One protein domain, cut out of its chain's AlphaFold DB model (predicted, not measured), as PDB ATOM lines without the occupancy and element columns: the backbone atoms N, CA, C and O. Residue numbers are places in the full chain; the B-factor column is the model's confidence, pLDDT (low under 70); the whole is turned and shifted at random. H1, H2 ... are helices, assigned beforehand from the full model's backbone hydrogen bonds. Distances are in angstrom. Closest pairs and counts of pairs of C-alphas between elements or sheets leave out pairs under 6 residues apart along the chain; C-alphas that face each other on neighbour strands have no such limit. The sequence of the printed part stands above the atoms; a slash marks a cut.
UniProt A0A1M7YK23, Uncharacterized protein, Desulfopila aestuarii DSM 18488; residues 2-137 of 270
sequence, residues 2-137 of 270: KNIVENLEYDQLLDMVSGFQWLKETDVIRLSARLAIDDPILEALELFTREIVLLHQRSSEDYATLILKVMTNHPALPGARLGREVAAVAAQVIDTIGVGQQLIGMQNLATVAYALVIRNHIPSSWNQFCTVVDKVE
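Overview. This is residues 2 to 137 of the 270 residues of an uncharacterized protein of Desulfopila aestuarii DSM 18488 (UniProt A0A1M7YK23). Crossed helices gather round H7, which runs through the middle: the long H5, folded back on H4 as a hairpin, crosses H7, while H3 and H1 pack on other sides of it. H8 and H4 lie toward opposite ends of the longest axis. The printed part has 136 residues with eight named helices, H1 to H8 along the chain, and no named strand, class all helix. It is compact, with a radius of gyration of the C-alphas of 13.8 A and spans of 39 by 31 by 27 A.

Arrangement. H5, residues 79 to 97, touches the hub H7, residues 106 to 121, at a steep tilt of 69 degrees, only just short of about perpendicular; the closest C-alphas, of Ala 90 and Ala 113, are 4.9 A apart. H4, residues 63 to 73, forms a hairpin with H5, the closest C-alphas being those of Thr 72 and Gly 79, 4.6 A. H3, residues 40 to 56, touches H7, closest at the C-alphas of Thr 49 and Gln 107, 5.8 A. H1, residues 10 to 19, touches residues 108 to 112 of H7 alone, closest at the C-alphas of Val 17 and Val 112, 6.1 A. H8, residues 123 to 134, only just touches H3, with 3 pairs of C-alphas within 8 A, closest those of Ile 41 and Phe 129, 7.0 A. H2, residues 30 to 33, only just touches H1, with 3 such pairs, closest Gly 19 and Leu 31, 5.3 A. H6, residues 101 to 104, is near H5 and H7. Every O i to N i+4 pair is within hydrogen-bond range in H1, H3, H4, H7 and H8, and 14 of 15 in H5; H2 and H6 are too short for one.

Along the chain. H5 is 27.0 A long, H3 24.1 A and H7 22.6 A. H1 begins at C-alpha 10 (153.133, 126.275, 75.724); H8 ends at C-alpha 134 (165.481, 111.449, 72.893).

Size, cuts and confidence. The C-alphas of Ser 60 and Lys 135, the two farthest apart, are 39.4 A apart. The printed part has no cut and no long link. Mean pLDDT of the printed part is 79.6; 33 residues are under 70, among them 97 to 104 and 130 to 137.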
ATOM      1  N   LYS A   2     144.214 117.242  89.731       53.34
ATOM      2  CA  LYS A   2     145.420 118.046  89.457       53.34
ATOM      3  C   LYS A   2     145.355 118.494  87.992       53.34
ATOM      4  O   LYS A   2     144.906 117.705  87.161       53.34
ATOM      5  N   ASN A   3     145.711 119.739  87.697       67.25
ATOM      6  CA  ASN A   3     145.733 120.220  86.323       67.25
ATOM      7  C   ASN A   3     146.976 119.630  85.646       67.25
ATOM      8  O   ASN A   3     148.099 120.029  85.929       67.25
ATOM      9  N   ILE A   4     146.768 118.599  84.826       72.69
ATOM     10  CA  ILE A   4     147.855 117.833  84.195       72.69
ATOM     11  C   ILE A   4     148.593 118.705  83.161       72.69
ATOM     12  O   ILE A   4     149.751 118.445  82.848       72.69
ATOM     13  N   VAL A   5     147.931 119.754  82.662       74.56
ATOM     14  CA  VAL A   5     148.454 120.673  81.646       74.56
ATOM     15  C   VAL A   5     149.220 121.854  82.258       74.56
ATOM     16  O   VAL A   5     150.102 122.389  81.603       74.56
ATOM     17  N   GLU A   6     148.948 122.235  83.514       67.38
ATOM     18  CA  GLU A   6     149.616 123.370  84.193       67.38
ATOM     19  C   GLU A   6     151.132 123.190  84.362       67.38
ATOM     20  O   GLU A   6     151.848 124.181  84.452       67.38
ATOM     21  N   ASN A   7     151.622 121.948  84.361       65.56
ATOM     22  CA  ASN A   7     153.050 121.630  84.474       65.56
ATOM     23  C   ASN A   7     153.749 121.559  83.103       65.56
ATOM     24  O   ASN A   7     154.738 120.848  82.954       65.56
ATOM     25  N   LEU A   8     153.179 122.172  82.064       66.00
ATOM     26  CA  LEU A   8     153.778 122.205  80.735       66.00
ATOM     27  C   LEU A   8     153.804 123.624  80.191       66.00
ATOM     28  O   LEU A   8     152.798 124.337  80.207       66.00
ATOM     29  N   GLU A   9     154.949 124.010  79.638       72.69
ATOM     30  CA  GLU A   9     155.039 125.234  78.864       72.69
ATOM     31  C   GLU A   9     154.295 125.081  77.531       72.69
ATOM     32  O   GLU A   9     154.134 123.993  76.968       72.69
ATOM     33  N   TYR A  10     153.854 126.213  76.992       68.19
ATOM     34  CA  TYR A  10     153.133 126.275  75.724       68.19
ATOM     35  C   TYR A  10     153.880 125.579  74.573       68.19
ATOM     36  O   TYR A  10     153.269 124.847  73.793       68.19
ATOM     37  N   ASP A  11     155.198 125.780  74.485       61.59
ATOM     38  CA  ASP A  11     156.024 125.201  73.423       61.59
ATOM     39  C   ASP A  11     156.087 123.668  73.534       61.59
ATOM     40  O   ASP A  11     155.967 122.971  72.527       61.59
ATOM     41  N   GLN A  12     156.111 123.134  74.760       67.31
ATOM     42  CA  GLN A  12     156.087 121.694  75.019       67.31
ATOM     43  C   GLN A  12     154.778 121.051  74.522       67.31
ATOM     44  O   GLN A  12     154.778 119.986  73.898       67.31
ATOM     45  N   LEU A  13     153.643 121.726  74.727       71.69
ATOM     46  CA  LEU A  13     152.347 121.271  74.215       71.69
ATOM     47  C   LEU A  13     152.286 121.297  72.684       71.69
ATOM     48  O   LEU A  13     151.714 120.385  72.079       71.69
ATOM     49  N   LEU A  14     152.871 122.311  72.040       69.62
ATOM     50  CA  LEU A  14     152.949 122.366  70.578       69.62
ATOM     51  C   LEU A  14     153.834 121.257  70.008       69.62
ATOM     52  O   LEU A  14     153.478 120.653  68.990       69.62
ATOM     53  N   ASP A  15     154.942 120.960  70.675       70.06
ATOM     54  CA  ASP A  15     155.825 119.863  70.311       70.06
ATOM     55  C   ASP A  15     155.096 118.524  70.419       70.06
ATOM     56  O   ASP A  15     155.082 117.767  69.446       70.06
ATOM     57  N   MET A  16     154.369 118.273  71.513       78.81
ATOM     58  CA  MET A  16     153.507 117.091  71.639       78.81
ATOM     59  C   MET A  16     152.468 117.008  70.512       78.81
ATOM     60  O   MET A  16     152.321 115.952  69.899       78.81
ATOM     61  N   VAL A  17     151.775 118.105  70.185       77.50
ATOM     62  CA  VAL A  17     150.818 118.142  69.059       77.50
ATOM     63  C   VAL A  17     151.502 117.794  67.735       77.50
ATOM     64  O   VAL A  17     150.938 117.062  66.919       77.50
ATOM     65  N   SER A  18     152.715 118.297  67.511       72.62
ATOM     66  CA  SER A  18     153.500 118.035  66.305       72.62
ATOM     67  C   SER A  18     153.981 116.584  66.230       72.62
ATOM     68  O   SER A  18     153.873 115.962  65.169       72.62
ATOM     69  N   GLY A  19     154.498 116.031  67.330       73.12
ATOM     70  CA  GLY A  19     154.992 114.656  67.416       73.12
ATOM     71  C   GLY A  19     153.877 113.623  67.319       73.12
ATOM     72  O   GLY A  19     154.009 112.640  66.588       73.12
ATOM     73  N   PHE A  20     152.743 113.896  67.964       83.75
ATOM     74  CA  PHE A  20     151.560 113.038  67.937       83.75
ATOM     75  C   PHE A  20     150.610 113.329  66.770       83.75
ATOM     76  O   PHE A  20     149.492 112.817  66.729       83.75
ATOM     77  N   GLN A  21     151.048 114.122  65.789       81.88
ATOM     78  CA  GLN A  21     150.246 114.410  64.609       81.88
ATOM     79  C   GLN A  21     149.950 113.125  63.825       81.88
ATOM     80  O   GLN A  21     150.866 112.449  63.356       81.88
ATOM     81  N   TRP A  22     148.669 112.842  63.594       83.94
ATOM     82  CA  TRP A  22     148.232 111.768  62.707       83.94
ATOM     83  C   TRP A  22     148.556 112.086  61.245       83.94
ATOM     84  O   TRP A  22     148.137 113.124  60.714       83.94
ATOM     85  N   LEU A  23     149.269 111.178  60.579       78.88
ATOM     86  CA  LEU A  23     149.595 111.262  59.159       78.88
ATOM     87  C   LEU A  23     148.630 110.373  58.372       78.88
ATOM     88  O   LEU A  23     148.722 109.148  58.401       78.88
ATOM     89  N   LYS A  24     147.687 110.997  57.660       74.00
ATOM     90  CA  LYS A  24     146.631 110.276  56.929       74.00
ATOM     91  C   LYS A  24     147.183 109.410  55.800       74.00
ATOM     92  O   LYS A  24     146.580 108.401  55.464       74.00
ATOM     93  N   GLU A  25     148.295 109.821  55.202       72.44
ATOM     94  CA  GLU A  25     148.916 109.144  54.064       72.44
ATOM     95  C   GLU A  25     149.525 107.797  54.461       72.44
ATOM     96  O   GLU A  25     149.558 106.874  53.651       72.44
ATOM     97  N   THR A  26     150.010 107.696  55.698       71.25
ATOM     98  CA  THR A  26     150.711 106.518  56.217       71.25
ATOM     99  C   THR A  26     149.929 105.782  57.306       71.25
ATOM    100  O   THR A  26     150.381 104.735  57.749       71.25
ATOM    101  N   ASP A  27     148.768 106.304  57.719       79.12
ATOM    102  CA  ASP A  27     147.891 105.748  58.764       79.12
ATOM    103  C   ASP A  27     148.612 105.459  60.095       79.12
ATOM    104  O   ASP A  27     148.380 104.441  60.756       79.12
ATOM    105  N   VAL A  28     149.519 106.366  60.462       82.06
ATOM    106  CA  VAL A  28     150.359 106.294  61.666       82.06
ATOM    107  C   VAL A  28     150.554 107.682  62.267       82.06
ATOM    108  O   VAL A  28     150.351 108.711  61.608       82.06
ATOM    109  N   ILE A  29     150.991 107.720  63.521       82.69
ATOM    110  CA  ILE A  29     151.440 108.958  64.157       82.69
ATOM    111  C   ILE A  29     152.792 109.377  63.556       82.69
ATOM    112  O   ILE A  29     153.613 108.536  63.190       82.69
ATOM    113  N   ARG A  30     153.055 110.690  63.445       76.19
ATOM    114  CA  ARG A  30     154.316 111.227  62.902       76.19
ATOM    115  C   ARG A  30     155.538 110.622  63.581       76.19
ATOM    116  O   ARG A  30     156.495 110.298  62.880       76.19
ATOM    117  N   LEU A  31     155.505 110.499  64.905       74.69
ATOM    118  CA  LEU A  31     156.578 109.883  65.672       74.69
ATOM    119  C   LEU A  31     156.888 108.470  65.146       74.69
ATOM    120  O   LEU A  31     158.024 108.206  64.774       74.69
ATOM    121  N   SER A  32     155.885 107.617  64.956       77.62
ATOM    122  CA  SER A  32     156.062 106.251  64.435       77.62
ATOM    123  C   SER A  32     156.425 106.201  62.952       77.62
ATOM    124  O   SER A  32     157.223 105.373  62.534       77.62
ATOM    125  N   ALA A  33     155.915 107.116  62.122       68.25
ATOM    126  CA  ALA A  33     156.284 107.176  60.702       68.25
ATOM    127  C   ALA A  33     157.785 107.413  60.488       68.25
ATOM    128  O   ALA A  33     158.354 107.050  59.456       68.25
ATOM    129  N   ARG A  34     158.421 108.079  61.452       61.06
ATOM    130  CA  ARG A  34     159.849 108.381  61.433       61.06
ATOM    131  C   ARG A  34     160.687 107.273  62.060       61.06
ATOM    132  O   ARG A  34     161.908 107.327  61.935       61.06
ATOM    133  N   LEU A  35     160.060 106.302  62.732       59.59
ATOM    134  CA  LEU A  35     160.727 105.471  63.721       59.59
ATOM    135  C   LEU A  35     160.269 104.017  63.673       59.59
ATOM    136  O   LEU A  35     159.097 103.708  63.820       59.59
ATOM    137  N   ALA A  36     161.231 103.102  63.591       62.53
ATOM    138  CA  ALA A  36     161.025 101.711  63.989       62.53
ATOM    139  C   ALA A  36     161.133 101.591  65.525       62.53
ATOM    140  O   ALA A  36     161.962 100.835  66.029       62.53
ATOM    141  N   ILE A  37     160.374 102.416  66.258       66.50
ATOM    142  CA  ILE A  37     160.262 102.311  67.714       66.50
ATOM    143  C   ILE A  37     159.198 101.268  68.018       66.50
ATOM    144  O   ILE A  37     158.029 101.449  67.693       66.50
ATOM    145  N   ASP A  38     159.643 100.190  68.646       76.06
ATOM    146  CA  ASP A  38     158.793  99.187  69.272       76.06
ATOM    147  C   ASP A  38     158.628  99.585  70.746       76.06
ATOM    148  O   ASP A  38     159.486  99.279  71.579       76.06
ATOM    149  N   ASP A  39     157.606 100.398  71.036       83.88
ATOM    150  CA  ASP A  39     157.310 100.888  72.384       83.88
ATOM    151  C   ASP A  39     155.801 100.812  72.684       83.88
ATOM    152  O   ASP A  39     154.989 101.323  71.903       83.88
ATOM    153  N   PRO A  40     155.403 100.227  73.830       83.88
ATOM    154  CA  PRO A  40     153.999 100.004  74.162       83.88
ATOM    155  C   PRO A  40     153.195 101.299  74.355       83.88
ATOM    156  O   PRO A  40     151.980 101.297  74.143       83.88
ATOM    157  N   ILE A  41     153.827 102.412  74.750       87.06
ATOM    158  CA  ILE A  41     153.152 103.714  74.839       87.06
ATOM    159  C   ILE A  41     152.846 104.219  73.435       87.06
ATOM    160  O   ILE A  41     151.726 104.666  73.182       87.06
ATOM    161  N   LEU A  42     153.804 104.114  72.511       87.56
ATOM    162  CA  LEU A  42     153.588 104.524  71.128       87.56
ATOM    163  C   LEU A  42     152.474 103.699  70.478       87.56
ATOM    164  O   LEU A  42     151.541 104.281  69.932       87.56
ATOM    165  N   GLU A  43     152.503 102.373  70.629       88.62
ATOM    166  CA  GLU A  43     151.443 101.480  70.140       88.62
ATOM    167  C   GLU A  43     150.064 101.841  70.710       88.62
ATOM    168  O   GLU A  43     149.076 101.909  69.973       88.62
ATOM    169  N   ALA A  44     149.981 102.118  72.017       90.06
ATOM    170  CA  ALA A  44     148.731 102.509  72.660       90.06
ATOM    171  C   ALA A  44     148.196 103.844  72.114       90.06
ATOM    172  O   ALA A  44     146.989 103.977  71.885       90.06
ATOM    173  N   LEU A  45     149.077 104.824  71.890       92.00
ATOM    174  CA  LEU A  45     148.720 106.111  71.295       92.00
ATOM    175  C   LEU A  45     148.252 105.942  69.849       92.00
ATOM    176  O   LEU A  45     147.236 106.528  69.469       92.00
ATOM    177  N   GLU A  46     148.939 105.130  69.047       91.62
ATOM    178  CA  GLU A  46     148.550 104.856  67.662       91.62
ATOM    179  C   GLU A  46     147.192 104.178  67.568       91.62
ATOM    180  O   GLU A  46     146.326 104.646  66.826       91.62
ATOM    181  N   LEU A  47     146.988 103.115  68.350       92.19
ATOM    182  CA  LEU A  47     145.726 102.392  68.419       92.19
ATOM    183  C   LEU A  47     144.582 103.342  68.772       92.19
ATOM    184  O   LEU A  47     143.580 103.410  68.063       92.19
ATOM    185  N   PHE A  48     144.758 104.128  69.834       94.25
ATOM    186  CA  PHE A  48     143.762 105.102  70.258       94.25
ATOM    187  C   PHE A  48     143.467 106.141  69.166       94.25
ATOM    188  O   PHE A  48     142.303 106.420  68.869       94.25
ATOM    189  N   THR A  49     144.506 106.682  68.525       93.44
ATOM    190  CA  THR A  49     144.362 107.685  67.459       93.44
ATOM    191  C   THR A  49     143.616 107.116  66.258       93.44
ATOM    192  O   THR A  49     142.702 107.761  65.740       93.44
ATOM    193  N   ARG A  50     143.963 105.894  65.839       92.75
ATOM    194  CA  ARG A  50     143.306 105.192  64.732       92.75
ATOM    195  C   ARG A  50     141.821 104.990  65.012       92.75
ATOM    196  O   ARG A  50     140.995 105.319  64.163       92.75
ATOM    197  N   GLU A  51     141.470 104.527  66.209       93.06
ATOM    198  CA  GLU A  51     140.071 104.331  66.602       93.06
ATOM    199  C   GLU A  51     139.281 105.650  66.621       93.06
ATOM    200  O   GLU A  51     138.150 105.704  66.131       93.06
ATOM    201  N   ILE A  52     139.890 106.747  67.091       93.38
ATOM    202  CA  ILE A  52     139.282 108.086  67.021       93.38
ATOM    203  C   ILE A  52     139.050 108.509  65.568       93.38
ATOM    204  O   ILE A  52     137.964 108.985  65.236       93.38
ATOM    205  N   VAL A  53     140.033 108.316  64.684       90.69
ATOM    206  CA  VAL A  53     139.916 108.657  63.258       90.69
ATOM    207  C   VAL A  53     138.792 107.862  62.593       90.69
ATOM    208  O   VAL A  53     137.957 108.449  61.901       90.69
ATOM    209  N   LEU A  54     138.732 106.547  62.825       90.50
ATOM    210  CA  LEU A  54     137.698 105.671  62.268       90.50
ATOM    211  C   LEU A  54     136.297 106.057  62.749       90.50
ATOM    212  O   LEU A  54     135.352 106.085  61.954       90.50
ATOM    213  N   LEU A  55     136.156 106.369  64.038       89.88
ATOM    214  CA  LEU A  55     134.872 106.743  64.612       89.88
ATOM    215  C   LEU A  55     134.432 108.137  64.147       89.88
ATOM    216  O   LEU A  55     133.271 108.317  63.778       89.88
ATOM    217  N   HIS A  56     135.356 109.099  64.081       89.06
ATOM    218  CA  HIS A  56     135.074 110.459  63.624       89.06
ATOM    219  C   HIS A  56     134.645 110.514  62.149       89.06
ATOM    220  O   HIS A  56     133.783 111.306  61.783       89.06
ATOM    221  N   GLN A  57     135.167 109.633  61.290       87.00
ATOM    222  CA  GLN A  57     134.712 109.535  59.894       87.00
ATOM    223  C   GLN A  57     133.239 109.110  59.758       87.00
ATOM    224  O   GLN A  57     132.620 109.355  58.723       87.00
ATOM    225  N   ARG A  58     132.680 108.454  60.781       88.81
ATOM    226  CA  ARG A  58     131.330 107.869  60.769       88.81
ATOM    227  C   ARG A  58     130.349 108.611  61.678       88.81
ATOM    228  O   ARG A  58     129.168 108.271  61.687       88.81
ATOM    229  N   SER A  59     130.828 109.583  62.450       85.75
ATOM    230  CA  SER A  59     130.071 110.254  63.501       85.75
ATOM    231  C   SER A  59     130.404 111.742  63.553       85.75
ATOM    232  O   SER A  59     131.567 112.135  63.519       85.75
ATOM    233  N   SER A  60     129.375 112.576  63.695       83.50
ATOM    234  CA  SER A  60     129.506 114.019  63.933       83.50
ATOM    235  C   SER A  60     129.489 114.380  65.422       83.50
ATOM    236  O   SER A  60     129.166 115.511  65.777       83.50
ATOM    237  N   GLU A  61     129.736 113.408  66.298       86.88
ATOM    238  CA  GLU A  61     129.763 113.618  67.744       86.88
ATOM    239  C   GLU A  61     130.921 114.521  68.172       86.88
ATOM    240  O   GLU A  61     131.933 114.664  67.480       86.88
ATOM    241  N   ASP A  62     130.757 115.144  69.337       85.69
ATOM    242  CA  ASP A  62     131.811 115.932  69.955       85.69
ATOM    243  C   ASP A  62     132.995 115.046  70.385       85.69
ATOM    244  O   ASP A  62     132.873 113.832  70.579       85.69
ATOM    245  N   TYR A  63     134.164 115.667  70.549       83.94
ATOM    246  CA  TYR A  63     135.399 114.942  70.841       83.94
ATOM    247  C   TYR A  63     135.330 114.174  72.171       83.94
ATOM    248  O   TYR A  63     135.868 113.072  72.255       83.94
ATOM    249  N   ALA A  64     134.662 114.708  73.200       89.69
ATOM    250  CA  ALA A  64     134.585 114.059  74.505       89.69
ATOM    251  C   ALA A  64     133.760 112.770  74.408       89.69
ATOM    252  O   ALA A  64     134.174 111.726  74.915       89.69
ATOM    253  N   THR A  65     132.644 112.814  73.677       91.75
ATOM    254  CA  THR A  65     131.836 111.630  73.361       91.75
ATOM    255  C   THR A  65     132.640 110.586  72.584       91.75
ATOM    256  O   THR A  65     132.586 109.400  72.917       91.75
ATOM    257  N   LEU A  66     133.426 111.002  71.589       91.38
ATOM    258  CA  LEU A  66     134.250 110.083  70.797       91.38
ATOM    259  C   LEU A  66     135.347 109.417  71.638       91.38
ATOM    260  O   LEU A  66     135.485 108.195  71.590       91.38
ATOM    261  N   ILE A  67     136.055 110.188  72.470       92.88
ATOM    262  CA  ILE A  67     137.050 109.674  73.425       92.88
ATOM    263  C   ILE A  67     136.418 108.638  74.354       92.88
ATOM    264  O   ILE A  67     136.955 107.543  74.524       92.88
ATOM    265  N   LEU A  68     135.255 108.955  74.931       93.88
ATOM    266  CA  LEU A  68     134.553 108.045  75.832       93.88
ATOM    267  C   LEU A  68     134.132 106.758  75.128       93.88
ATOM    268  O   LEU A  68     134.302 105.681  75.698       93.88
ATOM    269  N   LYS A  69     133.617 106.844  73.898       93.06
ATOM    270  CA  LYS A  69     133.235 105.664  73.117       93.06
ATOM    271  C   LYS A  69     134.429 104.777  72.803       93.06
ATOM    272  O   LYS A  69     134.337 103.576  73.036       93.06
ATOM    273  N   VAL A  70     135.531 105.349  72.320       92.94
ATOM    274  CA  VAL A  70     136.751 104.587  72.014       92.94
ATOM    275  C   VAL A  70     137.275 103.903  73.277       92.94
ATOM    276  O   VAL A  70     137.424 102.684  73.296       92.94
ATOM    277  N   MET A  71     137.445 104.653  74.369       91.50
ATOM    278  CA  MET A  71     137.968 104.109  75.626       91.50
ATOM    279  C   MET A  71     137.047 103.076  76.278       91.50
ATOM    280  O   MET A  71     137.530 102.191  76.972       91.50
ATOM    281  N   THR A  72     135.728 103.179  76.093       90.44
ATOM    282  CA  THR A  72     134.762 102.241  76.692       90.44
ATOM    283  C   THR A  72     134.595 100.973  75.864       90.44
ATOM    284  O   THR A  72     134.427  99.897  76.431       90.44
ATOM    285  N   ASN A  73     134.611 101.092  74.535       86.62
ATOM    286  CA  ASN A  73     134.235  99.996  73.644       86.62
ATOM    287  C   ASN A  73     135.438  99.191  73.141       86.62
ATOM    288  O   ASN A  73     135.250  98.068  72.673       86.62
ATOM    289  N   HIS A  74     136.653  99.739  73.213       84.88
ATOM    290  CA  HIS A  74     137.841  99.041  72.743       84.88
ATOM    291  C   HIS A  74     138.464  98.187  73.866       84.88
ATOM    292  O   HIS A  74     138.888  98.736  74.884       84.88
ATOM    293  N   PRO A  75     138.588  96.855  73.702       82.56
ATOM    294  CA  PRO A  75     138.974  95.944  74.786       82.56
ATOM    295  C   PRO A  75     140.427  96.101  75.254       82.56
ATOM    296  O   PRO A  75     140.746  95.743  76.382       82.56
ATOM    297  N   ALA A  76     141.306  96.628  74.398       80.69
ATOM    298  CA  ALA A  76     142.706  96.886  74.742       80.69
ATOM    299  C   ALA A  76     142.931  98.241  75.441       80.69
ATOM    300  O   ALA A  76     144.064  98.561  75.788       80.69
ATOM    301  N   LEU A  77     141.883  99.056  75.617       83.75
ATOM    302  CA  LEU A  77     141.988 100.380  76.223       83.75
ATOM    303  C   LEU A  77     141.486 100.376  77.679       83.75
ATOM    304  O   LEU A  77     140.598  99.602  78.035       83.75
ATOM    305  N   PRO A  78     142.020 101.260  78.539       76.06
ATOM    306  CA  PRO A  78     141.804 101.258  79.996       76.06
ATOM    307  C   PRO A  78     140.395 101.679  80.477       76.06
ATOM    308  O   PRO A  78     140.189 101.937  81.667       76.06
ATOM    309  N   GLY A  79     139.395 101.718  79.594       83.06
ATOM    310  CA  GLY A  79     137.989 101.845  79.975       83.06
ATOM    311  C   GLY A  79     137.481 103.275  80.208       83.06
ATOM    312  O   GLY A  79     138.199 104.277  80.157       83.06
ATOM    313  N   ALA A  80     136.188 103.367  80.535       81.19
ATOM    314  CA  ALA A  80     135.439 104.625  80.641       81.19
ATOM    315  C   ALA A  80     135.972 105.615  81.696       81.19
ATOM    316  O   ALA A  80     135.817 106.829  81.544       81.19
ATOM    317  N   ARG A  81     136.578 105.120  82.789       86.25
ATOM    318  CA  ARG A  81     137.142 105.990  83.837       86.25
ATOM    319  C   ARG A  81     138.270 106.844  83.269       86.25
ATOM    320  O   ARG A  81     138.220 108.057  83.453       86.25
ATOM    321  N   LEU A  82     139.225 106.225  82.572       87.44
ATOM    322  CA  LEU A  82     140.332 106.955  81.964       87.44
ATOM    323  C   LEU A  82     139.840 107.829  80.806       87.44
ATOM    324  O   LEU A  82     140.273 108.965  80.679       87.44
ATOM    325  N   GLY A  83     138.845 107.371  80.038       89.12
ATOM    326  CA  GLY A  83     138.239 108.186  78.979       89.12
ATOM    327  C   GLY A  83     137.675 109.528  79.458       89.12
ATOM    328  O   GLY A  83     137.836 110.533  78.770       89.12
ATOM    329  N   ARG A  84     137.077 109.587  80.658       92.25
ATOM    330  CA  ARG A  84     136.623 110.864  81.244       92.25
ATOM    331  C   ARG A  84     137.777 111.807  81.565       92.25
ATOM    332  O   ARG A  84     137.642 113.011  81.385       92.25
ATOM    333  N   GLU A  85     138.887 111.264  82.044       92.69
ATOM    334  CA  GLU A  85     140.083 112.043  82.352       92.69
ATOM    335  C   GLU A  85     140.731 112.584  81.077       92.69
ATOM    336  O   GLU A  85     141.002 113.775  80.993       92.69
ATOM    337  N   VAL A  86     140.856 111.750  80.041       93.38
ATOM    338  CA  VAL A  86     141.368 112.158  78.725       93.38
ATOM    339  C   VAL A  86     140.507 113.270  78.121       93.38
ATOM    340  O   VAL A  86     141.040 114.262  77.632       93.38
ATOM    341  N   ALA A  87     139.177 113.164  78.203       92.44
ATOM    342  CA  ALA A  87     138.283 114.222  77.734       92.44
ATOM    343  C   ALA A  87     138.464 115.539  78.514       92.44
ATOM    344  O   ALA A  87     138.468 116.611  77.912       92.44
ATOM    345  N   ALA A  88     138.653 115.471  79.837       92.06
ATOM    346  CA  ALA A  88     138.906 116.652  80.661       92.06
ATOM    347  C   ALA A  88     140.261 117.308  80.342       92.06
ATOM    348  O   ALA A  88     140.343 118.531  80.240       92.06
ATOM    349  N   VAL A  89     141.309 116.507  80.133       92.19
ATOM    350  CA  VAL A  89     142.638 116.999  79.737       92.19
ATOM    351  C   VAL A  89     142.604 117.617  78.340       92.19
ATOM    352  O   VAL A  89     143.200 118.664  78.125       92.19
ATOM    353  N   ALA A  90     141.855 117.044  77.396       90.62
ATOM    354  CA  ALA A  90     141.693 117.628  76.065       90.62
ATOM    355  C   ALA A  90     141.085 119.044  76.115       90.62
ATOM    356  O   ALA A  90     141.530 119.922  75.376       90.62
ATOM    357  N   ALA A  91     140.129 119.296  77.015       87.62
ATOM    358  CA  ALA A  91     139.610 120.645  77.244       87.62
ATOM    359  C   ALA A  91     140.710 121.598  77.750       87.62
ATOM    360  O   ALA A  91     140.892 122.676  77.191       87.62
ATOM    361  N   GLN A  92     141.506 121.160  78.734       88.19
ATOM    362  CA  GLN A  92     142.622 121.942  79.286       88.19
ATOM    363  C   GLN A  92     143.691 122.263  78.227       88.19
ATOM    364  O   GLN A  92     144.231 123.369  78.209       88.19
ATOM    365  N   VAL A  93     143.979 121.328  77.314       84.62
ATOM    366  CA  VAL A  93     144.921 121.542  76.200       84.62
ATOM    367  C   VAL A  93     144.404 122.618  75.241       84.62
ATOM    368  O   VAL A  93     145.175 123.488  74.841       84.62
ATOM    369  N   ILE A  94     143.109 122.605  74.893       80.31
ATOM    370  CA  ILE A  94     142.503 123.665  74.067       80.31
ATOM    371  C   ILE A  94     142.649 125.024  74.757       80.31
ATOM    372  O   ILE A  94     143.093 125.984  74.120       80.31
ATOM    373  N   ASP A  95     142.290 125.093  76.041       81.75
ATOM    374  CA  ASP A  95     142.315 126.334  76.817       81.75
ATOM    375  C   ASP A  95     143.740 126.899  76.929       81.75
ATOM    376  O   ASP A  95     143.941 128.103  76.777       81.75
ATOM    377  N   THR A  96     144.735 126.025  77.108       76.62
ATOM    378  CA  THR A  96     146.147 126.415  77.254       76.62
ATOM    379  C   THR A  96     146.775 126.835  75.926       76.62
ATOM    380  O   THR A  96     147.487 127.836  75.863       76.62
ATOM    381  N   ILE A  97     146.502 126.111  74.832       69.50
ATOM    382  CA  ILE A  97     147.036 126.460  73.506       69.50
ATOM    383  C   ILE A  97     146.332 127.712  72.943       69.50
ATOM    384  O   ILE A  97     146.903 128.441  72.127       69.50
ATOM    385  N   GLY A  98     145.086 127.977  73.348       63.56
ATOM    386  CA  GLY A  98     144.310 129.129  72.876       63.56
ATOM    387  C   GLY A  98     143.923 129.037  71.395       63.56
ATOM    388  O   GLY A  98     143.639 130.051  70.753       63.56
ATOM    389  N   VAL A  99     143.927 127.827  70.827       60.06
ATOM    390  CA  VAL A  99     143.594 127.553  69.425       60.06
ATOM    391  C   VAL A  99     142.402 126.602  69.369       60.06
ATOM    392  O   VAL A  99     142.360 125.587  70.058       60.06
ATOM    393  N   GLY A 100     141.425 126.912  68.514       54.66
ATOM    394  CA  GLY A 100     140.231 126.082  68.366       54.66
ATOM    395  C   GLY A 100     140.545 124.659  67.888       54.66
ATOM    396  O   GLY A 100     141.382 124.456  67.005       54.66
ATOM    397  N   GLN A 101     139.794 123.681  68.405       62.31
ATOM    398  CA  GLN A 101     139.926 122.242  68.109       62.31
ATOM    399  C   GLN A 101     140.054 121.890  66.614       62.31
ATOM    400  O   GLN A 101     140.746 120.944  66.247       62.31
ATOM    401  N   GLN A 102     139.412 122.662  65.732       60.84
ATOM    402  CA  GLN A 102     139.415 122.434  64.284       60.84
ATOM    403  C   GLN A 102     140.804 122.620  63.658       60.84
ATOM    404  O   GLN A 102     141.107 121.994  62.648       60.84
ATOM    405  N   LEU A 103     141.639 123.476  64.253       58.34
ATOM    406  CA  LEU A 103     142.979 123.780  63.755       58.34
ATOM    407  C   LEU A 103     144.026 122.789  64.271       58.34
ATOM    408  O   LEU A 103     144.961 122.476  63.542       58.34
ATOM    409  N   ILE A 104     143.856 122.284  65.496       66.31
ATOM    410  CA  ILE A 104     144.703 121.219  66.056       66.31
ATOM    411  C   ILE A 104     144.371 119.880  65.380       66.31
ATOM    412  O   ILE A 104     145.258 119.074  65.103       66.31
ATOM    413  N   GLY A 105     143.094 119.671  65.048       75.75
ATOM    414  CA  GLY A 105     142.563 118.395  64.592       75.75
ATOM    415  C   GLY A 105     142.159 117.535  65.785       75.75
ATOM    416  O   GLY A 105     142.925 117.363  66.730       75.75
ATOM    417  N   MET A 106     140.945 116.985  65.734       84.00
ATOM    418  CA  MET A 106     140.361 116.223  66.841       84.00
ATOM    419  C   MET A 106     141.238 115.044  67.263       84.00
ATOM    420  O   MET A 106     141.474 114.858  68.451       84.00
ATOM    421  N   GLN A 107     141.723 114.263  66.297       84.81
ATOM    422  CA  GLN A 107     142.560 113.104  66.574       84.81
ATOM    423  C   GLN A 107     143.854 113.515  67.280       84.81
ATOM    424  O   GLN A 107     144.155 112.962  68.324       84.81
ATOM    425  N   ASN A 108     144.532 114.568  66.816       85.25
ATOM    426  CA  ASN A 108     145.779 115.036  67.426       85.25
ATOM    427  C   ASN A 108     145.542 115.537  68.858       85.25
ATOM    428  O   ASN A 108     146.311 115.221  69.759       85.25
ATOM    429  N   LEU A 109     144.452 116.282  69.078       87.62
ATOM    430  CA  LEU A 109     144.063 116.742  70.410       87.62
ATOM    431  C   LEU A 109     143.798 115.566  71.357       87.62
ATOM    432  O   LEU A 109     144.297 115.555  72.481       87.62
ATOM    433  N   ALA A 110     143.017 114.581  70.906       91.62
ATOM    434  CA  ALA A 110     142.697 113.402  71.696       91.62
ATOM    435  C   ALA A 110     143.970 112.615  72.043       91.62
ATOM    436  O   ALA A 110     144.138 112.204  73.189       91.62
ATOM    437  N   THR A 111     144.880 112.437  71.083       92.50
ATOM    438  CA  THR A 111     146.146 111.722  71.282       92.50
ATOM    439  C   THR A 111     147.057 112.437  72.267       92.50
ATOM    440  O   THR A 111     147.589 111.791  73.165       92.50
ATOM    441  N   VAL A 112     147.194 113.763  72.163       91.44
ATOM    442  CA  VAL A 112     147.966 114.564  73.129       91.44
ATOM    443  C   VAL A 112     147.361 114.445  74.522       91.44
ATOM    444  O   VAL A 112     148.077 114.170  75.479       91.44
ATOM    445  N   ALA A 113     146.040 114.575  74.645       93.06
ATOM    446  CA  ALA A 113     145.372 114.410  75.928       93.06
ATOM    447  C   ALA A 113     145.582 113.005  76.509       93.06
ATOM    448  O   ALA A 113     145.809 112.863  77.709       93.06
ATOM    449  N   TYR A 114     145.558 111.966  75.671       94.81
ATOM    450  CA  TYR A 114     145.816 110.606  76.125       94.81
ATOM    451  C   TYR A 114     147.269 110.414  76.569       94.81
ATOM    452  O   TYR A 114     147.502 109.860  77.640       94.81
ATOM    453  N   ALA A 115     148.232 110.953  75.821       91.88
ATOM    454  CA  ALA A 115     149.644 110.951  76.190       91.88
ATOM    455  C   ALA A 115     149.890 111.639  77.544       91.88
ATOM    456  O   ALA A 115     150.607 111.110  78.388       91.88
ATOM    457  N   LEU A 116     149.230 112.771  77.798       89.88
ATOM    458  CA  LEU A 116     149.309 113.483  79.076       89.88
ATOM    459  C   LEU A 116     148.730 112.677  80.242       89.88
ATOM    460  O   LEU A 116     149.290 112.668  81.339       89.88
ATOM    461  N   VAL A 117     147.631 111.961  80.011       90.38
ATOM    462  CA  VAL A 117     147.071 111.052  81.016       90.38
ATOM    463  C   VAL A 117     148.016 109.871  81.268       90.38
ATOM    464  O   VAL A 117     148.257 109.536  82.426       90.38
ATOM    465  N   ILE A 118     148.619 109.283  80.230       85.38
ATOM    466  CA  ILE A 118     149.656 108.247  80.379       85.38
ATOM    467  C   ILE A 118     150.825 108.778  81.222       85.38
ATOM    468  O   ILE A 118     151.173 108.150  82.222       85.38
ATOM    469  N   ARG A 119     151.369 109.959  80.883       82.62
ATOM    470  CA  ARG A 119     152.443 110.636  81.638       82.62
ATOM    471  C   ARG A 119     152.111 110.750  83.125       82.62
ATOM    472  O   ARG A 119     152.960 110.479  83.966       82.62
ATOM    473  N   ASN A 120     150.876 111.132  83.450       82.94
ATOM    474  CA  ASN A 120     150.442 111.332  84.830       82.94
ATOM    475  C   ASN A 120     150.229 110.016  85.608       82.94
ATOM    476  O   ASN A 120     150.474 109.977  86.811       82.94
ATOM    477  N   HIS A 121     149.763 108.947  84.954       80.12
ATOM    478  CA  HIS A 121     149.445 107.677  85.630       80.12
ATOM    479  C   HIS A 121     150.617 106.698  85.697       80.12
ATOM    480  O   HIS A 121     150.706 105.932  86.655       80.12
ATOM    481  N   ILE A 122     151.507 106.701  84.702       77.38
ATOM    482  CA  ILE A 122     152.655 105.786  84.619       77.38
ATOM    483  C   ILE A 122     153.963 106.535  84.301       77.38
ATOM    484  O   ILE A 122     154.606 106.256  83.287       77.38
ATOM    485  N   PRO A 123     154.405 107.460  85.180       72.19
ATOM    486  CA  PRO A 123     155.559 108.332  84.929       72.19
ATOM    487  C   PRO A 123     156.863 107.565  84.671       72.19
ATOM    488  O   PRO A 123     157.656 107.969  83.830       72.19
ATOM    489  N   SER A 124     157.082 106.415  85.319       66.81
ATOM    490  CA  SER A 124     158.282 105.598  85.082       66.81
ATOM    491  C   SER A 124     158.345 105.038  83.657       66.81
ATOM    492  O   SER A 124     159.390 105.107  83.016       66.81
ATOM    493  N   SER A 125     157.233 104.502  83.146       70.94
ATOM    494  CA  SER A 125     157.146 104.014  81.763       70.94
ATOM    495  C   SER A 125     157.201 105.169  80.766       70.94
ATOM    496  O   SER A 125     157.837 105.048  79.725       70.94
ATOM    497  N   TRP A 126     156.598 106.308  81.111       77.19
ATOM    498  CA  TRP A 126     156.684 107.522  80.309       77.19
ATOM    499  C   TRP A 126     158.127 108.022  80.160       77.19
ATOM    500  O   TRP A 126     158.573 108.257  79.044       77.19
ATOM    501  N   ASN A 127     158.898 108.092  81.246       69.56
ATOM    502  CA  ASN A 127     160.297 108.532  81.198       69.56
ATOM    503  C   ASN A 127     161.185 107.571  80.385       69.56
ATOM    504  O   ASN A 127     162.111 108.004  79.693       69.56
ATOM    505  N   GLN A 128     160.890 106.266  80.417       68.31
ATOM    506  CA  GLN A 128     161.548 105.286  79.545       68.31
ATOM    507  C   GLN A 128     161.231 105.548  78.071       68.31
ATOM    508  O   GLN A 128     162.153 105.605  77.259       68.31
ATOM    509  N   PHE A 129     159.957 105.775  77.746       75.31
ATOM    510  CA  PHE A 129     159.531 106.162  76.404       75.31
ATOM    511  C   PHE A 129     160.225 107.453  75.942       75.31
ATOM    512  O   PHE A 129     160.796 107.479  74.853       75.31
ATOM    513  N   CYS A 130     160.295 108.486  76.787       68.81
ATOM    514  CA  CYS A 130     161.034 109.717  76.489       68.81
ATOM    515  C   CYS A 130     162.515 109.439  76.209       68.81
ATOM    516  O   CYS A 130     163.032 109.882  75.197       68.81
ATOM    517  N   THR A 131     163.176 108.593  77.005       64.44
ATOM    518  CA  THR A 131     164.578 108.203  76.757       64.44
ATOM    519  C   THR A 131     164.770 107.523  75.395       64.44
ATOM    520  O   THR A 131     165.834 107.636  74.778       64.44
ATOM    521  N   VAL A 132     163.776 106.762  74.926       66.81
ATOM    522  CA  VAL A 132     163.795 106.141  73.593       66.81
ATOM    523  C   VAL A 132     163.621 107.205  72.510       66.81
ATOM    524  O   VAL A 132     164.356 107.178  71.526       66.81
ATOM    525  N   VAL A 133     162.708 108.157  72.713       67.94
ATOM    526  CA  VAL A 133     162.460 109.282  71.799       67.94
ATOM    527  C   VAL A 133     163.642 110.257  71.739       67.94
ATOM    528  O   VAL A 133     163.954 110.749  70.663       67.94
ATOM    529  N   ASP A 134     164.355 110.501  72.834       62.41
ATOM    530  CA  ASP A 134     165.481 111.449  72.893       62.41
ATOM    531  C   ASP A 134     166.702 110.972  72.112       62.41
ATOM    532  O   ASP A 134     167.483 111.762  71.589       62.41
ATOM    533  N   LYS A 135     166.852 109.651  71.981       56.81
ATOM    534  CA  LYS A 135     167.895 109.031  71.151       56.81
ATOM    535  C   LYS A 135     167.623 109.183  69.655       56.81
ATOM    536  O   LYS A 135     168.410 108.702  68.839       56.81
ATOM    537  N   VAL A 136     166.509 109.809  69.289       52.75
ATOM    538  CA  VAL A 136     166.091 110.012  67.910       52.75
ATOM    539  C   VAL A 136     166.513 111.395  67.454       52.75
ATOM    540  O   VAL A 136     166.024 112.412  67.943       52.75
ATOM    541  N   GLU A 137     167.364 111.436  66.432       46.12
ATOM    542  CA  GLU A 137     167.635 112.681  65.724       46.12
ATOM    543  C   GLU A 137     166.363 113.183  65.031       46.12
ATOM    544  O   GLU A 137     165.867 112.601  64.059       46.12
TER     545      GLU A 137